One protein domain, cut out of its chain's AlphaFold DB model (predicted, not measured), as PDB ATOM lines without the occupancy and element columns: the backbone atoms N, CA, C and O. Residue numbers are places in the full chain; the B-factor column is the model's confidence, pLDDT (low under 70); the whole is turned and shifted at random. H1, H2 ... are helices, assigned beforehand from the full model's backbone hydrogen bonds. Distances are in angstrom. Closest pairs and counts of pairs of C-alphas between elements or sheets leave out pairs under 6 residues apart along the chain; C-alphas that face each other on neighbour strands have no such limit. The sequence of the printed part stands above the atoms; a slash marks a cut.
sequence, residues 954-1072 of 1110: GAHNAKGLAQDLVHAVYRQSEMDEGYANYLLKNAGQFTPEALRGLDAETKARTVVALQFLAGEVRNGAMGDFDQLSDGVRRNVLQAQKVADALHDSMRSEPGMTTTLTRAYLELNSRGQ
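What this domain is: This is residues 954 to 1072 of the 1110 residues of an uncharacterized protein of Burkholderia sp. Bp9125 (UniProt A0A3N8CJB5). The longest helix, H5, folds back beside H4 in the middle, and H1, H2 and H6 pack round H4. The printed part, all helix, has 119 residues with six named helices, H1 to H6. It is compact, radius of gyration of the C-alphas 13.4 A, spans 41 by 34 by 22 A.

How they stand to each other: H5, residues 1030 to 1051, and H4, residues 1000 to 1019, form a hairpin, closest C-alphas 1036 and 1014, 5.2 A. H1, residues 954 to 970, touches H4, closest C-alphas 962 and 1006, 5.5 A. H6, residues 1056 to 1072, touches H4's residues 1000 to 1008 alone. H2, residues 977 to 989, touches H5's residues 1032 to 1042 alone. In H4 and H5 every O i to N i+4 pair is within hydrogen-bond range; H1 has 12 of 13, H2 7 of 9, H6 11 of 13. H3, residues 994 to 997, is too short.

Where its parts are: H5 is 31.3 A long; C-alpha 954 is at (11.518, 51.338, 36.531), C-alpha 1072 at (39.823, 43.173, 16.363).

The domain as a whole: The printed part has no cut; six residues are under pLDDT 70.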
ATOM      1  N   GLY A 954      10.167  51.297  37.106       48.91
ATOM      2  CA  GLY A 954      11.518  51.338  36.531       48.91
ATOM      3  C   GLY A 954      11.906  50.040  35.816       48.91
ATOM      4  O   GLY A 954      12.432  50.073  34.706       48.91
ATOM      5  N   ALA A 955      11.592  48.888  36.418       50.41
ATOM      6  CA  ALA A 955      12.051  47.577  35.951       50.41
ATOM      7  C   ALA A 955      11.574  47.223  34.527       50.41
ATOM      8  O   ALA A 955      12.328  46.644  33.743       50.41
ATOM      9  N   HIS A 956      10.345  47.602  34.159       52.81
ATOM     10  CA  HIS A 956       9.816  47.324  32.819       52.81
ATOM     11  C   HIS A 956      10.506  48.139  31.711       52.81
ATOM     12  O   HIS A 956      10.755  47.590  30.638       52.81
ATOM     13  N   ASN A 957      10.884  49.395  31.973       73.62
ATOM     14  CA  ASN A 957      11.650  50.205  31.017       73.62
ATOM     15  C   ASN A 957      13.125  49.789  30.971       73.62
ATOM     16  O   ASN A 957      13.690  49.675  29.883       73.62
ATOM     17  N   ALA A 958      13.731  49.486  32.124       82.81
ATOM     18  CA  ALA A 958      15.115  49.025  32.209       82.81
ATOM     19  C   ALA A 958      15.366  47.759  31.370       82.81
ATOM     20  O   ALA A 958      16.411  47.654  30.736       82.81
ATOM     21  N   LYS A 959      14.396  46.834  31.284       89.38
ATOM     22  CA  LYS A 959      14.495  45.654  30.405       89.38
ATOM     23  C   LYS A 959      14.554  46.008  28.913       89.38
ATOM     24  O   LYS A 959      15.331  45.391  28.191       89.38
ATOM     25  N   GLY A 960      13.765  46.985  28.461       87.06
ATOM     26  CA  GLY A 960      13.814  47.468  27.077       87.06
ATOM     27  C   GLY A 960      15.139  48.166  26.775       87.06
ATOM     28  O   GLY A 960      15.857  47.761  25.869       87.06
ATOM     29  N   LEU A 961      15.517  49.131  27.620       90.75
ATOM     30  CA  LEU A 961      16.776  49.876  27.510       90.75
ATOM     31  C   LEU A 961      18.015  48.966  27.552       90.75
ATOM     32  O   LEU A 961      18.986  49.229  26.850       90.75
ATOM     33  N   ALA A 962      17.983  47.886  28.338       94.50
ATOM     34  CA  ALA A 962      19.046  46.886  28.386       94.50
ATOM     35  C   ALA A 962      19.181  46.133  27.054       94.50
ATOM     36  O   ALA A 962      20.289  45.945  26.555       94.50
ATOM     37  N   GLN A 963      18.060  45.733  26.445       94.00
ATOM     38  CA  GLN A 963      18.062  45.073  25.137       94.00
ATOM     39  C   GLN A 963      18.494  46.024  24.013       94.00
ATOM     40  O   GLN A 963      19.282  45.616  23.164       94.00
ATOM     41  N   ASP A 964      18.044  47.279  24.043       90.94
ATOM     42  CA  ASP A 964      18.441  48.328  23.097       90.94
ATOM     43  C   ASP A 964      19.951  48.634  23.189       90.94
ATOM     44  O   ASP A 964      20.643  48.636  22.173       90.94
ATOM     45  N   LEU A 965      20.494  48.792  24.403       94.88
ATOM     46  CA  LEU A 965      21.926  49.014  24.647       94.88
ATOM     47  C   LEU A 965      22.790  47.819  24.208       94.88
ATOM     48  O   LEU A 965      23.800  47.995  23.526       94.88
ATOM     49  N   VAL A 966      22.381  46.593  24.552       95.00
ATOM     50  CA  VAL A 966      23.083  45.377  24.111       95.00
ATOM     51  C   VAL A 966      22.984  45.205  22.592       95.00
ATOM     52  O   VAL A 966      23.946  44.760  21.974       95.00
ATOM     53  N   HIS A 967      21.878  45.597  21.951       91.44
ATOM     54  CA  HIS A 967      21.775  45.592  20.489       91.44
ATOM     55  C   HIS A 967      22.706  46.625  19.838       91.44
ATOM     56  O   HIS A 967      23.386  46.309  18.859       91.44
ATOM     57  N   ALA A 968      22.769  47.835  20.396       90.12
ATOM     58  CA  ALA A 968      23.632  48.901  19.906       90.12
ATOM     59  C   ALA A 968      25.112  48.483  19.915       90.12
ATOM     60  O   ALA A 968      25.784  48.606  18.898       90.12
ATOM     61  N   VAL A 969      25.584  47.921  21.035       92.56
ATOM     62  CA  VAL A 969      27.007  47.606  21.255       92.56
ATOM     63  C   VAL A 969      27.417  46.217  20.734       92.56
ATOM     64  O   VAL A 969      28.489  46.077  20.154       92.56
ATOM     65  N   TYR A 970      26.580  45.179  20.875       89.38
ATOM     66  CA  TYR A 970      26.929  43.803  20.465       89.38
ATOM     67  C   TYR A 970      26.371  43.377  19.096       89.38
ATOM     68  O   TYR A 970      26.625  42.246  18.671       89.38
ATOM     69  N   ARG A 971      25.580  44.204  18.390       82.00
ATOM     70  CA  ARG A 971      24.977  43.800  17.098       82.00
ATOM     71  C   ARG A 971      25.185  44.783  15.958       82.00
ATOM     72  O   ARG A 971      25.558  44.322  14.878       82.00
ATOM     73  N   GLN A 972      25.004  46.083  16.162       73.00
ATOM     74  CA  GLN A 972      25.265  47.080  15.115       73.00
ATOM     75  C   GLN A 972      26.770  47.384  14.976       73.00
ATOM     76  O   GLN A 972      27.555  47.110  15.879       73.00
ATOM     77  N   SER A 973      27.192  47.847  13.797       58.84
ATOM     78  CA  SER A 973      28.547  48.369  13.534       58.84
ATOM     79  C   SER A 973      28.630  49.883  13.724       58.84
ATOM     80  O   SER A 973      29.692  50.406  14.027       58.84
ATOM     81  N   GLU A 974      27.502  50.569  13.551       72.88
ATOM     82  CA  GLU A 974      27.375  52.022  13.592       72.88
ATOM     83  C   GLU A 974      26.244  52.400  14.555       72.88
ATOM     84  O   GLU A 974      25.123  51.879  14.472       72.88
ATOM     85  N   MET A 975      26.547  53.317  15.471       84.94
ATOM     86  CA  MET A 975      25.625  53.892  16.447       84.94
ATOM     87  C   MET A 975      25.740  55.411  16.357       84.94
ATOM     88  O   MET A 975      26.834  55.953  16.457       84.94
ATOM     89  N   ASP A 976      24.617  56.100  16.153       87.00
ATOM     90  CA  ASP A 976      24.622  57.556  16.042       87.00
ATOM     91  C   ASP A 976      24.744  58.247  17.408       87.00
ATOM     92  O   ASP A 976      24.216  57.769  18.413       87.00
ATOM     93  N   GLU A 977      25.376  59.421  17.417       87.44
ATOM     94  CA  GLU A 977      25.557  60.294  18.585       87.44
ATOM     95  C   GLU A 977      24.267  60.552  19.377       87.44
ATOM     96  O   GLU A 977      24.266  60.580  20.611       87.44
ATOM     97  N   GLY A 978      23.144  60.737  18.675       87.25
ATOM     98  CA  GLY A 978      21.842  60.990  19.289       87.25
ATOM     99  C   GLY A 978      21.335  59.781  20.073       87.25
ATOM    100  O   GLY A 978      20.798  59.933  21.175       87.25
ATOM    101  N   TYR A 979      21.541  58.581  19.534       88.50
ATOM    102  CA  TYR A 979      21.198  57.316  20.172       88.50
ATOM    103  C   TYR A 979      22.175  56.941  21.297       88.50
ATOM    104  O   TYR A 979      21.724  56.558  22.377       88.50
ATOM    105  N   ALA A 980      23.481  57.164  21.116       92.19
ATOM    106  CA  ALA A 980      24.482  57.036  22.178       92.19
ATOM    107  C   ALA A 980      24.132  57.929  23.385       92.19
ATOM    108  O   ALA A 980      23.989  57.445  24.510       92.19
ATOM    109  N   ASN A 981      23.870  59.219  23.149       92.31
ATOM    110  CA  ASN A 981      23.428  60.161  24.180       92.31
ATOM    111  C   ASN A 981      22.073  59.765  24.796       92.31
ATOM    112  O   ASN A 981      21.889  59.902  26.004       92.31
ATOM    113  N   TYR A 982      21.125  59.228  24.016       92.19
ATOM    114  CA  TYR A 982      19.866  58.695  24.553       92.19
ATOM    115  C   TYR A 982      20.101  57.539  25.539       92.19
ATOM    116  O   TYR A 982      19.517  57.546  26.625       92.19
ATOM    117  N   LEU A 983      20.961  56.577  25.201       94.44
ATOM    118  CA  LEU A 983      21.284  55.445  26.076       94.44
ATOM    119  C   LEU A 983      22.011  55.921  27.346       94.44
ATOM    120  O   LEU A 983      21.578  55.603  28.455       94.44
ATOM    121  N   LEU A 984      23.029  56.777  27.201       94.75
ATOM    122  CA  LEU A 984      23.780  57.370  28.317       94.75
ATOM    123  C   LEU A 984      22.885  58.202  29.253       94.75
ATOM    124  O   LEU A 984      22.960  58.065  30.473       94.75
ATOM    125  N   LYS A 985      21.973  59.015  28.708       94.94
ATOM    126  CA  LYS A 985      21.005  59.811  29.487       94.94
ATOM    127  C   LYS A 985      20.055  58.943  30.314       94.94
ATOM    128  O   LYS A 985      19.621  59.354  31.389       94.94
ATOM    129  N   ASN A 986      19.706  57.758  29.817       93.00
ATOM    130  CA  ASN A 986      18.827  56.822  30.516       93.00
ATOM    131  C   ASN A 986      19.581  55.833  31.420       93.00
ATOM    132  O   ASN A 986      18.928  55.060  32.121       93.00
ATOM    133  N   ALA A 987      20.917  55.891  31.481       92.62
ATOM    134  CA  ALA A 987      21.740  54.981  32.275       92.62
ATOM    135  C   ALA A 987      21.321  54.907  33.752       92.62
ATOM    136  O   ALA A 987      21.319  53.831  34.339       92.62
ATOM    137  N   GLY A 988      20.874  56.024  34.338       89.62
ATOM    138  CA  GLY A 988      20.357  56.081  35.712       89.62
ATOM    139  C   GLY A 988      19.099  55.241  35.993       89.62
ATOM    140  O   GLY A 988      18.678  55.179  37.144       89.62
ATOM    141  N   GLN A 989      18.491  54.602  34.985       91.44
ATOM    142  CA  GLN A 989      17.409  53.621  35.166       91.44
ATOM    143  C   GLN A 989      17.928  52.194  35.433       91.44
ATOM    144  O   GLN A 989      17.153  51.328  35.844       91.44
ATOM    145  N   PHE A 990      19.219  51.927  35.213       95.00
ATOM    146  CA  PHE A 990      19.825  50.626  35.473       95.00
ATOM    147  C   PHE A 990      20.260  50.517  36.944       95.00
ATOM    148  O   PHE A 990      21.295  51.044  37.343       95.00
ATOM    149  N   THR A 991      19.474  49.807  37.754       95.00
ATOM    150  CA  THR A 991      19.826  49.421  39.133       95.00
ATOM    151  C   THR A 991      19.878  47.891  39.263       95.00
ATOM    152  O   THR A 991      19.299  47.195  38.417       95.00
ATOM    153  N   PRO A 992      20.520  47.324  40.306       93.62
ATOM    154  CA  PRO A 992      20.531  45.875  40.531       93.62
ATOM    155  C   PRO A 992      19.119  45.271  40.622       93.62
ATOM    156  O   PRO A 992      18.874  44.169  40.131       93.62
ATOM    157  N   GLU A 993      18.164  46.011  41.191       91.44
ATOM    158  CA  GLU A 993      16.751  45.626  41.289       91.44
ATOM    159  C   GLU A 993      16.059  45.675  39.924       91.44
ATOM    160  O   GLU A 993      15.339  44.740  39.570       91.44
ATOM    161  N   ALA A 994      16.292  46.732  39.140       91.44
ATOM    162  CA  ALA A 994      15.692  46.896  37.818       91.44
ATOM    163  C   ALA A 994      16.188  45.832  36.818       91.44
ATOM    164  O   ALA A 994      15.410  45.327  36.009       91.44
ATOM    165  N   LEU A 995      17.461  45.429  36.922       93.75
ATOM    166  CA  LEU A 995      18.065  44.361  36.115       93.75
ATOM    167  C   LEU A 995      17.783  42.943  36.657       93.75
ATOM    168  O   LEU A 995      18.119  41.957  36.000       93.75
ATOM    169  N   ARG A 996      17.137  42.795  37.825       92.88
ATOM    170  CA  ARG A 996      16.871  41.488  38.466       92.88
ATOM    171  C   ARG A 996      15.986  40.553  37.628       92.88
ATOM    172  O   ARG A 996      16.062  39.342  37.802       92.88
ATOM    173  N   GLY A 997      15.161  41.104  36.731       88.81
ATOM    174  CA  GLY A 997      14.284  40.369  35.802       88.81
ATOM    175  C   GLY A 997      14.922  39.981  34.454       88.81
ATOM    176  O   GLY A 997      14.202  39.637  33.507       88.81
ATOM    177  N   LEU A 998      16.249  40.089  34.343       93.44
ATOM    178  CA  LEU A 998      17.051  39.638  33.205       93.44
ATOM    179  C   LEU A 998      17.824  38.364  33.566       93.44
ATOM    180  O   LEU A 998      18.179  38.145  34.725       93.44
ATOM    181  N   ASP A 999      18.124  37.543  32.561       95.50
ATOM    182  CA  ASP A 999      19.089  36.454  32.696       95.50
ATOM    183  C   ASP A 999      20.522  36.979  32.920       95.50
ATOM    184  O   ASP A 999      20.858  38.123  32.605       95.50
ATOM    185  N   ALA A1000      21.376  36.121  33.481       94.69
ATOM    186  CA  ALA A1000      22.749  36.448  33.872       94.69
ATOM    187  C   ALA A1000      23.648  36.899  32.702       94.69
ATOM    188  O   ALA A1000      24.601  37.651  32.909       94.69
ATOM    189  N   GLU A1001      23.352  36.458  31.478       95.38
ATOM    190  CA  GLU A1001      24.114  36.819  30.281       95.38
ATOM    191  C   GLU A1001      23.713  38.214  29.778       95.38
ATOM    192  O   GLU A1001      24.576  39.055  29.524       95.38
ATOM    193  N   THR A1002      22.412  38.508  29.735       95.81
ATOM    194  CA  THR A1002      21.884  39.834  29.391       95.81
ATOM    195  C   THR A1002      22.248  40.869  30.455       95.81
ATOM    196  O   THR A1002      22.663  41.968  30.090       95.81
ATOM    197  N   LYS A1003      22.190  40.530  31.757       96.25
ATOM    198  CA  LYS A1003      22.735  41.381  32.837       96.25
ATOM    199  C   LYS A1003      24.191  41.764  32.552       96.25
ATOM    200  O   LYS A1003      24.514  42.949  32.511       96.25
ATOM    201  N   ALA A1004      25.048  40.764  32.324       97.00
ATOM    202  CA  ALA A1004      26.477  40.964  32.110       97.00
ATOM    203  C   ALA A1004      26.767  41.818  30.867       97.00
ATOM    204  O   ALA A1004      27.480  42.816  30.972       97.00
ATOM    205  N   ARG A1005      26.152  41.497  29.717       97.38
ATOM    206  CA  ARG A1005      26.274  42.316  28.498       97.38
ATOM    207  C   ARG A1005      25.753  43.740  28.694       97.38
ATOM    208  O   ARG A1005      26.337  44.653  28.131       97.38
ATOM    209  N   THR A1006      24.703  43.961  29.489       97.19
ATOM    210  CA  THR A1006      24.170  45.318  29.741       97.19
ATOM    211  C   THR A1006      25.181  46.183  30.491       97.19
ATOM    212  O   THR A1006      25.410  47.326  30.105       97.19
ATOM    213  N   VAL A1007      25.820  45.640  31.534       97.31
ATOM    214  CA  VAL A1007      26.837  46.368  32.313       97.31
ATOM    215  C   VAL A1007      28.085  46.637  31.474       97.31
ATOM    216  O   VAL A1007      28.547  47.776  31.429       97.31
ATOM    217  N   VAL A1008      28.586  45.628  30.755       97.31
ATOM    218  CA  VAL A1008      29.761  45.780  29.881       97.31
ATOM    219  C   VAL A1008      29.481  46.754  28.730       97.31
ATOM    220  O   VAL A1008      30.302  47.628  28.474       97.31
ATOM    221  N   ALA A1009      28.307  46.689  28.090       96.62
ATOM    222  CA  ALA A1009      27.914  47.644  27.051       96.62
ATOM    223  C   ALA A1009      27.794  49.080  27.581       96.62
ATOM    224  O   ALA A1009      28.164  50.017  26.876       96.62
ATOM    225  N   LEU A1010      27.304  49.270  28.812       97.50
ATOM    226  CA  LEU A1010      27.216  50.596  29.427       97.50
ATOM    227  C   LEU A1010      28.605  51.167  29.734       97.50
ATOM    228  O   LEU A1010      28.851  52.342  29.471       97.50
ATOM    229  N   GLN A1011      29.504  50.333  30.264       97.19
ATOM    230  CA  GLN A1011      30.877  50.721  30.578       97.19
ATOM    231  C   GLN A1011      31.671  51.036  29.304       97.19
ATOM    232  O   GLN A1011      32.351  52.056  29.255       97.19
ATOM    233  N   PHE A1012      31.519  50.213  28.259       96.19
ATOM    234  CA  PHE A1012      32.110  50.443  26.941       96.19
ATOM    235  C   PHE A1012      31.585  51.734  26.305       96.19
ATOM    236  O   PHE A1012      32.381  52.599  25.970       96.19
ATOM    237  N   LEU A1013      30.263  51.930  26.223       95.94
ATOM    238  CA  LEU A1013      29.680  53.140  25.631       95.94
ATOM    239  C   LEU A1013      30.094  54.418  26.379       95.94
ATOM    240  O   LEU A1013      30.400  55.428  25.749       95.94
ATOM    241  N   ALA A1014      30.132  54.393  27.713       97.06
ATOM    242  CA  ALA A1014      30.621  55.528  28.495       97.06
ATOM    243  C   ALA A1014      32.140  55.745  28.336       97.06
ATOM    244  O   ALA A1014      32.592  56.886  28.390       97.06
ATOM    245  N   GLY A1015      32.911  54.673  28.126       95.94
ATOM    246  CA  GLY A1015      34.341  54.716  27.822       95.94
ATOM    247  C   GLY A1015      34.626  55.335  26.455       95.94
ATOM    248  O   GLY A1015      35.300  56.352  26.388       95.94
ATOM    249  N   GLU A1016      34.047  54.792  25.384       94.56
ATOM    250  CA  GLU A1016      34.236  55.269  24.007       94.56
ATOM    251  C   GLU A1016      33.889  56.755  23.855       94.56
ATOM    252  O   GLU A1016      34.692  57.541  23.354       94.56
ATOM    253  N   VAL A1017      32.732  57.186  24.371       95.75
ATOM    254  CA  VAL A1017      32.313  58.600  24.312       95.75
ATOM    255  C   VAL A1017      33.226  59.506  25.149       95.75
ATOM    256  O   VAL A1017      33.386  60.681  24.829       95.75
ATOM    257  N   ARG A1018      33.873  58.975  26.194       95.69
ATOM    258  CA  ARG A1018      34.897  59.690  26.973       95.69
ATOM    259  C   ARG A1018      36.279  59.682  26.303       95.69
ATOM    260  O   ARG A1018      37.065  60.589  26.557       95.69
ATOM    261  N   ASN A1019      36.558  58.697  25.453       94.69
ATOM    262  CA  ASN A1019      37.809  58.539  24.708       94.69
ATOM    263  C   ASN A1019      37.820  59.296  23.363       94.69
ATOM    264  O   ASN A1019      38.841  59.282  22.681       94.69
ATOM    265  N   GLY A1020      36.713  59.943  22.976       92.88
ATOM    266  CA  GLY A1020      36.618  60.762  21.760       92.88
ATOM    267  C   GLY A1020      35.617  60.279  20.703       92.88
ATOM    268  O   GLY A1020      35.479  60.925  19.668       92.88
ATOM    269  N   ALA A1021      34.873  59.189  20.934       90.12
ATOM    270  CA  ALA A1021      33.956  58.608  19.936       90.12
ATOM    271  C   ALA A1021      32.702  59.458  19.610       90.12
ATOM    272  O   ALA A1021      31.853  59.036  18.829       90.12
ATOM    273  N   MET A1022      32.565  60.647  20.210       90.38
ATOM    274  CA  MET A1022      31.591  61.685  19.835       90.38
ATOM    275  C   MET A1022      32.273  63.066  19.708       90.38
ATOM    276  O   MET A1022      31.672  64.095  20.009       90.38
ATOM    277  N   GLY A1023      33.556  63.082  19.337       90.81
ATOM    278  CA  GLY A1023      34.431  64.245  19.487       90.81
ATOM    279  C   GLY A1023      35.000  64.375  20.906       90.81
ATOM    280  O   GLY A1023      34.711  63.565  21.789       90.81
ATOM    281  N   ASP A1024      35.837  65.394  21.108       94.56
ATOM    282  CA  ASP A1024      36.524  65.668  22.375       94.56
ATOM    283  C   ASP A1024      35.537  65.807  23.549       94.56
ATOM    284  O   ASP A1024      34.595  66.607  23.525       94.56
ATOM    285  N   PHE A1025      35.785  65.041  24.612       95.44
ATOM    286  CA  PHE A1025      34.967  65.021  25.816       95.44
ATOM    287  C   PHE A1025      34.856  66.398  26.493       95.44
ATOM    288  O   PHE A1025      33.788  66.755  27.005       95.44
ATOM    289  N   ASP A1026      35.915  67.208  26.444       95.50
ATOM    290  CA  ASP A1026      35.920  68.557  27.017       95.50
ATOM    291  C   ASP A1026      35.324  69.621  26.067       95.50
ATOM    292  O   ASP A1026      35.085  70.762  26.476       95.50
ATOM    293  N   GLN A1027      34.892  69.215  24.867       92.69
ATOM    294  CA  GLN A1027      34.061  70.005  23.943       92.69
ATOM    295  C   GLN A1027      32.593  69.528  23.884       92.69
ATOM    296  O   GLN A1027      31.700  70.313  23.553       92.69
ATOM    297  N   LEU A1028      32.300  68.280  24.278       92.50
ATOM    298  CA  LEU A1028      30.928  67.777  24.429       92.50
ATOM    299  C   LEU A1028      30.090  68.661  25.369       92.50
ATOM    300  O   LEU A1028      30.523  69.043  26.453       92.50
ATOM    301  N   SER A1029      28.831  68.923  25.004       95.00
ATOM    302  CA  SER A1029      27.934  69.741  25.838       95.00
ATOM    303  C   SER A1029      27.796  69.210  27.276       95.00
ATOM    304  O   SER A1029      27.761  67.997  27.509       95.00
ATOM    305  N   ASP A1030      27.589  70.104  28.250       92.38
ATOM    306  CA  ASP A1030      27.447  69.733  29.670       92.38
ATOM    307  C   ASP A1030      26.302  68.757  29.959       92.38
ATOM    308  O   ASP A1030      26.270  68.127  31.017       92.38
ATOM    309  N   GLY A1031      25.324  68.633  29.058       89.25
ATOM    310  CA  GLY A1031      24.336  67.557  29.114       89.25
ATOM    311  C   GLY A1031      24.985  66.192  28.882       89.25
ATOM    312  O   GLY A1031      24.866  65.307  29.726       89.25
ATOM    313  N   VAL A1032      25.717  66.044  27.775       92.56
ATOM    314  CA  VAL A1032      26.397  64.795  27.395       92.56
ATOM    315  C   VAL A1032      27.493  64.441  28.399       92.56
ATOM    316  O   VAL A1032      27.468  63.328  28.920       92.56
ATOM    317  N   ARG A1033      28.376  65.382  28.775       96.94
ATOM    318  CA  ARG A1033      29.421  65.143  29.794       96.94
ATOM    319  C   ARG A1033      28.859  64.564  31.092       96.94
ATOM    320  O   ARG A1033      29.378  63.579  31.616       96.94
ATOM    321  N   ARG A1034      27.770  65.146  31.612       96.19
ATOM    322  CA  ARG A1034      27.111  64.647  32.833       96.19
ATOM    323  C   ARG A1034      26.455  63.286  32.619       96.19
ATOM    324  O   ARG A1034      26.592  62.439  33.498       96.19
ATOM    325  N   ASN A1035      25.816  63.048  31.470       95.19
ATOM    326  CA  ASN A1035      25.249  61.740  31.129       95.19
ATOM    327  C   ASN A1035      26.335  60.649  31.095       95.19
ATOM    328  O   ASN A1035      26.140  59.594  31.687       95.19
ATOM    329  N   VAL A1036      27.496  60.914  30.483       97.38
ATOM    330  CA  VAL A1036      28.643  59.986  30.424       97.38
ATOM    331  C   VAL A1036      29.202  59.698  31.817       97.38
ATOM    332  O   VAL A1036      29.310  58.538  32.209       97.38
ATOM    333  N   LEU A1037      29.495  60.734  32.613       96.44
ATOM    334  CA  LEU A1037      30.027  60.562  33.973       96.44
ATOM    335  C   LEU A1037      29.023  59.885  34.921       96.44
ATOM    336  O   LEU A1037      29.429  59.211  35.867       96.44
ATOM    337  N   GLN A1038      27.718  60.053  34.688       95.50
ATOM    338  CA  GLN A1038      26.675  59.323  35.406       95.50
ATOM    339  C   GLN A1038      26.587  57.866  34.936       95.50
ATOM    340  O   GLN A1038      26.521  56.973  35.777       95.50
ATOM    341  N   ALA A1039      26.632  57.613  33.626       96.62
ATOM    342  CA  ALA A1039      26.609  56.271  33.053       96.62
ATOM    343  C   ALA A1039      27.811  55.433  33.500       96.62
ATOM    344  O   ALA A1039      27.620  54.289  33.902       96.62
ATOM    345  N   GLN A1040      29.015  56.017  33.531       97.31
ATOM    346  CA  GLN A1040      30.218  55.363  34.050       97.31
ATOM    347  C   GLN A1040      30.046  54.978  35.529       97.31
ATOM    348  O   GLN A1040      30.165  53.807  35.871       97.31
ATOM    349  N   LYS A1041      29.634  55.921  36.392       96.06
ATOM    350  CA  LYS A1041      29.371  55.643  37.820       96.06
ATOM    351  C   LYS A1041      28.308  54.563  38.044       96.06
ATOM    352  O   LYS A1041      28.414  53.798  38.999       96.06
ATOM    353  N   VAL A1042      27.282  54.506  37.193       96.12
ATOM    354  CA  VAL A1042      26.261  53.448  37.241       96.12
ATOM    355  C   VAL A1042      26.839  52.112  36.772       96.12
ATOM    356  O   VAL A1042      26.617  51.108  37.439       96.12
ATOM    357  N   ALA A1043      27.612  52.085  35.684       96.81
ATOM    358  CA  ALA A1043      28.262  50.871  35.192       96.81
ATOM    359  C   ALA A1043      29.213  50.269  36.238       96.81
ATOM    360  O   ALA A1043      29.117  49.078  36.524       96.81
ATOM    361  N   ASP A1044      30.051  51.095  36.868       95.94
ATOM    362  CA  ASP A1044      30.992  50.668  37.907       95.94
ATOM    363  C   ASP A1044      30.248  50.118  39.144       95.94
ATOM    364  O   ASP A1044      30.542  49.020  39.620       95.94
ATOM    365  N   ALA A1045      29.202  50.813  39.614       94.69
ATOM    366  CA  ALA A1045      28.383  50.359  40.744       94.69
ATOM    367  C   ALA A1045      27.602  49.061  40.446       94.69
ATOM    368  O   ALA A1045      27.468  48.196  41.317       94.69
ATOM    369  N   LEU A1046      27.101  48.894  39.218       96.06
ATOM    370  CA  LEU A1046      26.460  47.655  38.772       96.06
ATOM    371  C   LEU A1046      27.468  46.512  38.644       96.06
ATOM    372  O   LEU A1046      27.153  45.390  39.038       96.06
ATOM    373  N   HIS A1047      28.668  46.785  38.130       96.00
ATOM    374  CA  HIS A1047      29.743  45.807  38.004       96.00
ATOM    375  C   HIS A1047      30.153  45.263  39.376       96.00
ATOM    376  O   HIS A1047      30.147  44.046  39.576       96.00
ATOM    377  N   ASP A1048      30.417  46.136  40.350       94.50
ATOM    378  CA  ASP A1048      30.792  45.716  41.704       94.50
ATOM    379  C   ASP A1048      29.640  45.017  42.441       94.50
ATOM    380  O   ASP A1048      29.862  43.996  43.100       94.50
ATOM    381  N   SER A1049      28.393  45.470  42.255       95.00
ATOM    382  CA  SER A1049      27.214  44.758  42.766       95.00
ATOM    383  C   SER A1049      27.103  43.348  42.174       95.00
ATOM    384  O   SER A1049      26.911  42.381  42.914       95.00
ATOM    385  N   MET A1050      27.239  43.198  40.852       93.56
ATOM    386  CA  MET A1050      27.124  41.902  40.173       93.56
ATOM    387  C   MET A1050      28.321  40.988  40.438       93.56
ATOM    388  O   MET A1050      28.147  39.776  40.467       93.56
ATOM    389  N   ARG A1051      29.511  41.523  40.722       92.88
ATOM    390  CA  ARG A1051      30.686  40.737  41.136       92.88
ATOM    391  C   ARG A1051      30.466  39.970  42.451       92.88
ATOM    392  O   ARG A1051      31.183  39.007  42.715       92.88
ATOM    393  N   SER A1052      29.471  40.367  43.250       90.88
ATOM    394  CA  SER A1052      29.025  39.633  44.444       90.88
ATOM    395  C   SER A1052      27.977  38.536  44.169       90.88
ATOM    396  O   SER A1052      27.776  37.664  45.015       90.88
ATOM    397  N   GLU A1053      27.330  38.524  42.994       92.62
ATOM    398  CA  GLU A1053      26.369  37.477  42.619       92.62
ATOM    399  C   GLU A1053      27.109  36.181  42.198       92.62
ATOM    400  O   GLU A1053      27.993  36.224  41.333       92.62
ATOM    401  N   PRO A1054      26.753  34.996  42.740       91.88
ATOM    402  CA  PRO A1054      27.404  33.736  42.380       91.88
ATOM    403  C   PRO A1054      27.379  33.444  40.871       91.88
ATOM    404  O   PRO A1054      26.321  33.332  40.258       91.88
ATOM    405  N   GLY A1055      28.566  33.291  40.276       90.38
ATOM    406  CA  GLY A1055      28.753  32.979  38.852       90.38
ATOM    407  C   GLY A1055      28.780  34.189  37.907       90.38
ATOM    408  O   GLY A1055      29.287  34.055  36.791       90.38
ATOM    409  N   MET A1056      28.334  35.375  38.341       94.75
ATOM    410  CA  MET A1056      28.290  36.574  37.488       94.75
ATOM    411  C   MET A1056      29.677  37.088  37.083       94.75
ATOM    412  O   MET A1056      29.838  37.610  35.984       94.75
ATOM    413  N   THR A1057      30.718  36.868  37.892       92.94
ATOM    414  CA  THR A1057      32.108  37.195  37.518       92.94
ATOM    415  C   THR A1057      32.538  36.495  36.219       92.94
ATOM    416  O   THR A1057      33.267  37.069  35.408       92.94
ATOM    417  N   THR A1058      32.050  35.273  35.977       92.75
ATOM    418  CA  THR A1058      32.363  34.496  34.768       92.75
ATOM    419  C   THR A1058      31.572  34.988  33.555       92.75
ATOM    420  O   THR A1058      32.110  35.004  32.448       92.75
ATOM    421  N   THR A1059      30.315  35.423  33.732       95.44
ATOM    422  CA  THR A1059      29.513  35.986  32.630       95.44
ATOM    423  C   THR A1059      29.958  37.402  32.264       95.44
ATOM    424  O   THR A1059      30.050  37.692  31.076       95.44
ATOM    425  N   LEU A1060      30.332  38.241  33.239       95.69
ATOM    426  CA  LEU A1060      30.963  39.551  33.008       95.69
ATOM    427  C   LEU A1060      32.276  39.404  32.227       95.69
ATOM    428  O   LEU A1060      32.435  40.025  31.180       95.69
ATOM    429  N   THR A1061      33.171  38.509  32.665       93.69
ATOM    430  CA  THR A1061      34.426  38.223  31.940       93.69
ATOM    431  C   THR A1061      34.159  37.750  30.506       93.69
ATOM    432  O   THR A1061      34.826  38.202  29.578       93.69
ATOM    433  N   ARG A1062      33.157  36.883  30.289       95.50
ATOM    434  CA  ARG A1062      32.774  36.431  28.939       95.50
ATOM    435  C   ARG A1062      32.237  37.575  28.076       95.50
ATOM    436  O   ARG A1062      32.664  37.693  26.936       95.50
ATOM    437  N   ALA A1063      31.340  38.401  28.611       95.94
ATOM    438  CA  ALA A1063      30.748  39.531  27.896       95.94
ATOM    439  C   ALA A1063      31.803  40.583  27.503       95.94
ATOM    440  O   ALA A1063      31.721  41.157  26.417       95.94
ATOM    441  N   TYR A1064      32.814  40.801  28.351       95.31
ATOM    442  CA  TYR A1064      33.962  41.664  28.061       95.31
ATOM    443  C   TYR A1064      34.857  41.094  26.950       95.31
ATOM    444  O   TYR A1064      35.200  41.800  26.005       95.31
ATOM    445  N   LEU A1065      35.179  39.796  27.008       93.00
ATOM    446  CA  LEU A1065      35.954  39.123  25.958       93.00
ATOM    447  C   LEU A1065      35.225  39.116  24.605       93.00
ATOM    448  O   LEU A1065      35.848  39.412  23.594       93.00
ATOM    449  N   GLU A1066      33.918  38.831  24.596       93.50
ATOM    450  CA  GLU A1066      33.059  38.835  23.400       93.50
ATOM    451  C   GLU A1066      33.046  40.203  22.698       93.50
ATOM    452  O   GLU A1066      33.134  40.276  21.470       93.50
ATOM    453  N   LEU A1067      32.984  41.290  23.475       92.12
ATOM    454  CA  LEU A1067      33.014  42.647  22.937       92.12
ATOM    455  C   LEU A1067      34.393  42.992  22.360       92.12
ATOM    456  O   LEU A1067      34.494  43.435  21.216       92.12
ATOM    457  N   ASN A1068      35.462  42.698  23.103       86.81
ATOM    458  CA  ASN A1068      36.828  43.004  22.674       86.81
ATOM    459  C   ASN A1068      37.274  42.177  21.457       86.81
ATOM    460  O   ASN A1068      37.998  42.703  20.613       86.81
ATOM    461  N   SER A1069      36.819  40.925  21.306       84.12
ATOM    462  CA  SER A1069      37.106  40.133  20.097       84.12
ATOM    463  C   SER A1069      36.548  40.779  18.827       84.12
ATOM    464  O   SER A1069      37.206  40.765  17.790       84.12
ATOM    465  N   ARG A1070      35.375  41.420  18.911       77.75
ATOM    466  CA  ARG A1070      34.729  42.067  17.760       77.75
ATOM    467  C   ARG A1070      35.478  43.316  17.287       77.75
ATOM    468  O   ARG A1070      35.524  43.562  16.086       77.75
ATOM    469  N   GLY A1071      36.097  44.064  18.204       64.50
ATOM    470  CA  GLY A1071      36.926  45.228  17.861       64.50
ATOM    471  C   GLY A1071      38.190  44.878  17.065       64.50
ATOM    472  O   GLY A1071      38.693  45.712  16.318       64.50
ATOM    473  N   GLN A1072      38.689  43.639  17.169       58.53
ATOM    474  CA  GLN A1072      39.823  43.173  16.363       58.53
ATOM    475  C   GLN A1072      39.403  42.689  14.964       58.53
ATOM    476  O   GLN A1072      40.174  42.827  14.016       58.53
TER     477      GLN A1072